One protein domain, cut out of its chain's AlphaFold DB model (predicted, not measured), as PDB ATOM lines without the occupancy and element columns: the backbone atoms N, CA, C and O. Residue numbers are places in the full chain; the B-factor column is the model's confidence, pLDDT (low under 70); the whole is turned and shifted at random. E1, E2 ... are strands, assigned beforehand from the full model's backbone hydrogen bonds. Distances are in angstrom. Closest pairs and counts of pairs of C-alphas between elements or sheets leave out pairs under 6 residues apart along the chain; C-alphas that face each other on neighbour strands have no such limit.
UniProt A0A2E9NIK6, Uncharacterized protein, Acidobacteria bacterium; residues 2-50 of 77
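What this domain is: This is residues 2 to 50 of the 77 residues of an uncharacterized protein of Acidobacteria bacterium (UniProt A0A2E9NIK6). This is a loose chain with little regular structure: residues 2 to 18 fold back on themselves as a long hairpin-like arm whose tip, residues 7 to 12, sticks out, and after a winding stretch comes a small strand hairpin, E1 and E2, whose turn, residues 38 to 43, also sticks out. The printed part has 49 residues, with no named helix and two antiparallel strands, E1 then E2; the class is all strand, on only 6 residues. It is loose, with a radius of gyration of the C-alphas of 13.5 A, and elongated, spanning 43 by 22 by 20 A.

Where its parts are: Residues 2 to 34 hold no named element, from C-alpha 2 at (-41.057, -23.339, 23.916). E1, residues 35 to 37, measures 7.0 A; E2, residues 44 to 46, measures 6.9 A and ends at (-49.200, -24.401, 12.388).

How they stand to each other: Residues 2 to 3 pair with 17 to 18, and 6 to 7 with 12 to 13, both antiparallel. E1 and E2 form an antiparallel hairpin at 168 degrees; N 36 and O 45 are within hydrogen-bond range at 3.0 A.

The domain as a whole: The farthest C-alphas, Pro 10 and Val 50, are 43.7 A apart. The printed part has no cut, and the link E1 to E2 is short. Residues 30 to 31 have pLDDT under 70.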
ATOM      1  N   MET A   2     -41.982 -22.774  22.929       89.44
ATOM      2  CA  MET A   2     -41.057 -23.339  23.916       89.44
ATOM      3  C   MET A   2     -41.203 -24.858  23.944       89.44
ATOM      4  O   MET A   2     -42.311 -25.367  23.814       89.44
ATOM      5  N   VAL A   3     -40.095 -25.566  24.134       90.00
ATOM      6  CA  VAL A   3     -40.077 -27.019  24.324       90.00
ATOM      7  C   VAL A   3     -39.310 -27.355  25.593       90.00
ATOM      8  O   VAL A   3     -38.411 -26.617  26.004       90.00
ATOM      9  N   VAL A   4     -39.664 -28.469  26.218       94.25
ATOM     10  CA  VAL A   4     -38.947 -29.012  27.365       94.25
ATOM     11  C   VAL A   4     -38.789 -30.512  27.186       94.25
ATOM     12  O   VAL A   4     -39.737 -31.198  26.808       94.25
ATOM     13  N   ASP A   5     -37.585 -31.011  27.444       94.19
ATOM     14  CA  ASP A   5     -37.335 -32.444  27.420       94.19
ATOM     15  C   ASP A   5     -37.934 -33.077  28.680       94.19
ATOM     16  O   ASP A   5     -37.782 -32.558  29.792       94.19
ATOM     17  N   VAL A   6     -38.618 -34.204  28.507       95.06
ATOM     18  CA  VAL A   6     -39.193 -34.984  29.604       95.06
ATOM     19  C   VAL A   6     -38.679 -36.413  29.540       95.06
ATOM     20  O   VAL A   6     -38.526 -36.990  28.467       95.06
ATOM     21  N   THR A   7     -38.416 -36.996  30.704       95.44
ATOM     22  CA  THR A   7     -38.168 -38.437  30.838       95.44
ATOM     23  C   THR A   7     -39.260 -39.035  31.703       95.44
ATOM     24  O   THR A   7     -39.715 -38.394  32.652       95.44
ATOM     25  N   SER A   8     -39.707 -40.241  31.363       95.56
ATOM     26  CA  SER A   8     -40.655 -41.012  32.164       95.56
ATOM     27  C   SER A   8     -39.910 -42.049  33.005       95.56
ATOM     28  O   SER A   8     -39.035 -42.729  32.483       95.56
ATOM     29  N   ASP A   9     -40.323 -42.190  34.262       93.12
ATOM     30  CA  ASP A   9     -39.844 -43.169  35.250       93.12
ATOM     31  C   ASP A   9     -38.336 -43.115  35.633       93.12
ATOM     32  O   ASP A   9     -37.492 -43.774  35.022       93.12
ATOM     33  N   PRO A  10     -37.970 -42.344  36.678       92.81
ATOM     34  CA  PRO A  10     -38.814 -41.374  37.370       92.81
ATOM     35  C   PRO A  10     -39.060 -40.164  36.465       92.81
ATOM     36  O   PRO A  10     -38.212 -39.795  35.651       92.81
ATOM     37  N   PHE A  11     -40.216 -39.524  36.625       96.19
ATOM     38  CA  PHE A  11     -40.530 -38.328  35.852       96.19
ATOM     39  C   PHE A  11     -39.516 -37.212  36.137       96.19
ATOM     40  O   PHE A  11     -39.348 -36.800  37.287       96.19
ATOM     41  N   ARG A  12     -38.843 -36.714  35.094       97.12
ATOM     42  CA  ARG A  12     -37.990 -35.518  35.173       97.12
ATOM     43  C   ARG A  12     -38.308 -34.563  34.039       97.12
ATOM     44  O   ARG A  12     -38.577 -34.994  32.920       97.12
ATOM     45  N   VAL A  13     -38.204 -33.276  34.346       96.75
ATOM     46  CA  VAL A  13     -38.428 -32.166  33.419       96.75
ATOM     47  C   VAL A  13     -37.120 -31.399  33.277       96.75
ATOM     48  O   VAL A  13     -36.485 -31.067  34.279       96.75
ATOM     49  N   GLY A  14     -36.697 -31.162  32.039       96.06
ATOM     50  CA  GLY A  14     -35.515 -30.366  31.726       96.06
ATOM     51  C   GLY A  14     -35.745 -28.859  31.872       96.06
ATOM     52  O   GLY A  14     -36.803 -28.388  32.290       96.06
ATOM     53  N   THR A  15     -34.743 -28.072  31.488       97.12
ATOM     54  CA  THR A  15     -34.890 -26.619  31.362       97.12
ATOM     55  C   THR A  15     -35.618 -26.291  30.054       97.12
ATOM     56  O   THR A  15     -35.187 -26.768  29.002       97.12
ATOM     57  N   PRO A  16     -36.696 -25.483  30.073       96.75
ATOM     58  CA  PRO A  16     -37.353 -25.044  28.848       96.75
ATOM     59  C   PRO A  16     -36.382 -24.312  27.918       96.75
ATOM     60  O   PRO A  16     -35.611 -23.460  28.359       96.75
ATOM     61  N   ARG A  17     -36.459 -24.601  26.619       96.06
ATOM     62  CA  ARG A  17     -35.680 -23.924  25.578       96.06
ATOM     63  C   ARG A  17     -36.576 -23.456  24.442       96.06
ATOM     64  O   ARG A  17     -37.622 -24.047  24.170       96.06
ATOM     65  N   LEU A  18     -36.147 -22.398  23.763       92.88
ATOM     66  CA  LEU A  18     -36.807 -21.941  22.549       92.88
ATOM     67  C   LEU A  18     -36.644 -23.014  21.464       92.88
ATOM     68  O   LEU A  18     -35.531 -23.476  21.208       92.88
ATOM     69  N   LEU A  19     -37.753 -23.424  20.850       88.25
ATOM     70  CA  LEU A  19     -37.724 -24.299  19.677       88.25
ATOM     71  C   LEU A  19     -37.623 -23.463  18.396       88.25
ATOM     72  O   LEU A  19     -36.756 -23.709  17.567       88.25
ATOM     73  N   PHE A  20     -38.484 -22.453  18.278       88.88
ATOM     74  CA  PHE A  20     -38.462 -21.421  17.239       88.88
ATOM     75  C   PHE A  20     -39.349 -20.242  17.662       88.88
ATOM     76  O   PHE A  20     -40.219 -20.379  18.533       88.88
ATOM     77  N   GLU A  21     -39.155 -19.091  17.028       87.81
ATOM     78  CA  GLU A  21     -40.050 -17.939  17.148       87.81
ATOM     79  C   GLU A  21     -41.231 -18.088  16.188       87.81
ATOM     80  O   GLU A  21     -41.068 -18.491  15.038       87.81
ATOM     81  N   THR A  22     -42.436 -17.783  16.666       84.81
ATOM     82  CA  THR A  22     -43.614 -17.751  15.797       84.81
ATOM     83  C   THR A  22     -43.591 -16.431  15.035       84.81
ATOM     84  O   THR A  22     -43.704 -15.371  15.647       84.81
ATOM     85  N   GLY A  23     -43.397 -16.496  13.719       81.81
ATOM     86  CA  GLY A  23     -43.394 -15.314  12.859       81.81
ATOM     87  C   GLY A  23     -44.781 -14.671  12.713       81.81
ATOM     88  O   GLY A  23     -45.788 -15.252  13.131       81.81
ATOM     89  N   PRO A  24     -44.856 -13.482  12.091       82.19
ATOM     90  CA  PRO A  24     -46.130 -12.847  11.771       82.19
ATOM     91  C   PRO A  24     -46.982 -13.738  10.853       82.19
ATOM     92  O   PRO A  24     -46.454 -14.502  10.043       82.19
ATOM     93  N   GLY A  25     -48.307 -13.626  10.977       84.44
ATOM     94  CA  GLY A  25     -49.261 -14.365  10.147       84.44
ATOM     95  C   GLY A  25     -49.538 -15.799  10.599       84.44
ATOM     96  O   GLY A  25     -50.239 -16.520   9.901       84.44
ATOM     97  N   PHE A  26     -49.030 -16.240  11.749       87.25
ATOM     98  CA  PHE A  26     -49.486 -17.478  12.386       87.25
ATOM     99  C   PHE A  26     -50.481 -17.166  13.499       87.25
ATOM    100  O   PHE A  26     -50.284 -16.228  14.276       87.25
ATOM    101  N   ALA A  27     -51.542 -17.966  13.584       82.69
ATOM    102  CA  ALA A  27     -52.526 -17.830  14.644       82.69
ATOM    103  C   ALA A  27     -51.866 -18.081  16.010       82.69
ATOM    104  O   ALA A  27     -51.030 -18.974  16.180       82.69
ATOM    105  N   SER A  28     -52.224 -17.258  16.993       79.50
ATOM    106  CA  SER A  28     -51.751 -17.393  18.369       79.50
ATOM    107  C   SER A  28     -52.847 -16.971  19.343       79.50
ATOM    108  O   SER A  28     -53.662 -16.100  19.043       79.50
ATOM    109  N   GLY A  29     -52.888 -17.605  20.512       73.88
ATOM    110  CA  GLY A  29     -53.905 -17.343  21.525       73.88
ATOM    111  C   GLY A  29     -53.730 -18.234  22.750       73.88
ATOM    112  O   GLY A  29     -52.987 -19.211  22.723       73.88
ATOM    113  N   ASN A  30     -54.413 -17.878  23.838       67.50
ATOM    114  CA  ASN A  30     -54.178 -18.474  25.159       67.50
ATOM    115  C   ASN A  30     -55.026 -19.726  25.448       67.50
ATOM    116  O   ASN A  30     -54.798 -20.385  26.458       67.50
ATOM    117  N   TYR A  31     -56.012 -20.043  24.602       64.31
ATOM    118  CA  TYR A  31     -57.056 -21.033  24.915       64.31
ATOM    119  C   TYR A  31     -57.182 -22.179  23.902       64.31
ATOM    120  O   TYR A  31     -58.001 -23.073  24.099       64.31
ATOM    121  N   GLN A  32     -56.394 -22.167  22.825       75.31
ATOM    122  CA  GLN A  32     -56.401 -23.189  21.778       75.31
ATOM    123  C   GLN A  32     -54.971 -23.442  21.295       75.31
ATOM    124  O   GLN A  32     -54.145 -22.529  21.247       75.31
ATOM    125  N   THR A  33     -54.677 -24.688  20.943       80.69
ATOM    126  CA  THR A  33     -53.439 -25.055  20.258       80.69
ATOM    127  C   THR A  33     -53.626 -24.848  18.760       80.69
ATOM    128  O   THR A  33     -54.368 -25.591  18.132       80.69
ATOM    129  N   TYR A  34     -52.931 -23.863  18.190       88.88
ATOM    130  CA  TYR A  34     -52.924 -23.559  16.747       88.88
ATOM    131  C   TYR A  34     -51.848 -24.348  15.988       88.88
ATOM    132  O   TYR A  34     -51.196 -23.839  15.071       88.88
ATOM    133  N   TYR A  35     -51.577 -25.566  16.450       89.62
ATOM    134  CA  TYR A  35     -50.577 -26.451  15.878       89.62
ATOM    135  C   TYR A  35     -50.974 -27.911  16.072       89.62
ATOM    136  O   TYR A  35     -51.705 -28.241  17.005       89.62
ATOM    137  N   ASP A  36     -50.435 -28.774  15.216       91.31
ATOM    138  CA  ASP A  36     -50.561 -30.224  15.331       91.31
ATOM    139  C   ASP A  36     -49.212 -30.898  15.043       91.31
ATOM    140  O   ASP A  36     -48.356 -30.349  14.335       91.31
ATOM    141  N   VAL A  37     -49.014 -32.082  15.616       91.00
ATOM    142  CA  VAL A  37     -47.789 -32.876  15.501       91.00
ATOM    143  C   VAL A  37     -48.166 -34.283  15.069       91.00
ATOM    144  O   VAL A  37     -48.993 -34.934  15.703       91.00
ATOM    145  N   SER A  38     -47.552 -34.784  13.998       94.44
ATOM    146  CA  SER A  38     -47.810 -36.155  13.562       94.44
ATOM    147  C   SER A  38     -47.395 -37.172  14.636       94.44
ATOM    148  O   SER A  38     -46.441 -36.926  15.377       94.44
ATOM    149  N   PRO A  39     -48.042 -38.352  14.706       93.69
ATOM    150  CA  PRO A  39     -47.701 -39.374  15.701       93.69
ATOM    151  C   PRO A  39     -46.240 -39.847  15.648       93.69
ATOM    152  O   PRO A  39     -45.699 -40.290  16.656       93.69
ATOM    153  N   ASP A  40     -45.601 -39.754  14.478       94.25
ATOM    154  CA  ASP A  40     -44.182 -40.074  14.271       94.25
ATOM    155  C   ASP A  40     -43.226 -38.916  14.620       94.25
ATOM    156  O   ASP A  40     -42.008 -39.076  14.544       94.25
ATOM    157  N   GLY A  41     -43.761 -37.746  14.980       87.88
ATOM    158  CA  GLY A  41     -43.009 -36.536  15.308       87.88
ATOM    159  C   GLY A  41     -42.280 -35.884  14.129       87.88
ATOM    160  O   GLY A  41     -41.538 -34.928  14.339       87.88
ATOM    161  N   GLN A  42     -42.457 -36.371  12.896       93.06
ATOM    162  CA  GLN A  42     -41.718 -35.874  11.728       93.06
ATOM    163  C   GLN A  42     -42.374 -34.667  11.059       93.06
ATOM    164  O   GLN A  42     -41.741 -33.992  10.244       93.06
ATOM    165  N   ARG A  43     -43.644 -34.391  11.367       91.75
ATOM    166  CA  ARG A  43     -44.385 -33.257  10.822       91.75
ATOM    167  C   ARG A  43     -44.946 -32.410  11.944       91.75
ATOM    168  O   ARG A  43     -45.569 -32.906  12.876       91.75
ATOM    169  N   PHE A  44     -44.745 -31.114  11.783       90.56
ATOM    170  CA  PHE A  44     -45.264 -30.080  12.649       90.56
ATOM    171  C   PHE A  44     -46.001 -29.075  11.768       90.56
ATOM    172  O   PHE A  44     -45.429 -28.566  10.801       90.56
ATOM    173  N   LEU A  45     -47.274 -28.832  12.065       91.56
ATOM    174  CA  LEU A  45     -48.124 -27.909  11.319       91.56
ATOM    175  C   LEU A  45     -48.561 -26.779  12.240       91.56
ATOM    176  O   LEU A  45     -48.852 -27.019  13.406       91.56
ATOM    177  N   MET A  46     -48.629 -25.563  11.706       90.62
ATOM    178  CA  MET A  46     -49.200 -24.401  12.388       90.62
ATOM    179  C   MET A  46     -50.263 -23.765  11.512       90.62
ATOM    180  O   MET A  46     -50.117 -23.712  10.288       90.62
ATOM    181  N   GLU A  47     -51.296 -23.227  12.144       89.81
ATOM    182  CA  GLU A  47     -52.311 -22.453  11.446       89.81
ATOM    183  C   GLU A  47     -51.736 -21.110  11.002       89.81
ATOM    184  O   GLU A  47     -51.358 -20.260  11.815       89.81
ATOM    185  N   ARG A  48     -51.675 -20.913   9.685       87.38
ATOM    186  CA  ARG A  48     -51.330 -19.625   9.095       87.38
ATOM    187  C   ARG A  48     -52.610 -18.832   8.877       87.38
ATOM    188  O   ARG A  48     -53.503 -19.290   8.167       87.38
ATOM    189  N   GLN A  49     -52.674 -17.636   9.446       83.38
ATOM    190  CA  GLN A  49     -53.669 -16.646   9.075       83.38
ATOM    191  C   GLN A  49     -53.432 -16.281   7.614       83.38
ATOM    192  O   GLN A  49     -52.367 -15.797   7.227       83.38
ATOM    193  N   VAL A  50     -54.419 -16.582   6.785       80.12
ATOM    194  CA  VAL A  50     -54.476 -16.055   5.431       80.12
ATOM    195  C   VAL A  50     -55.254 -14.757   5.538       80.12
ATOM    196  O   VAL A  50     -56.370 -14.759   6.054       80.12
TER     197      VAL A  50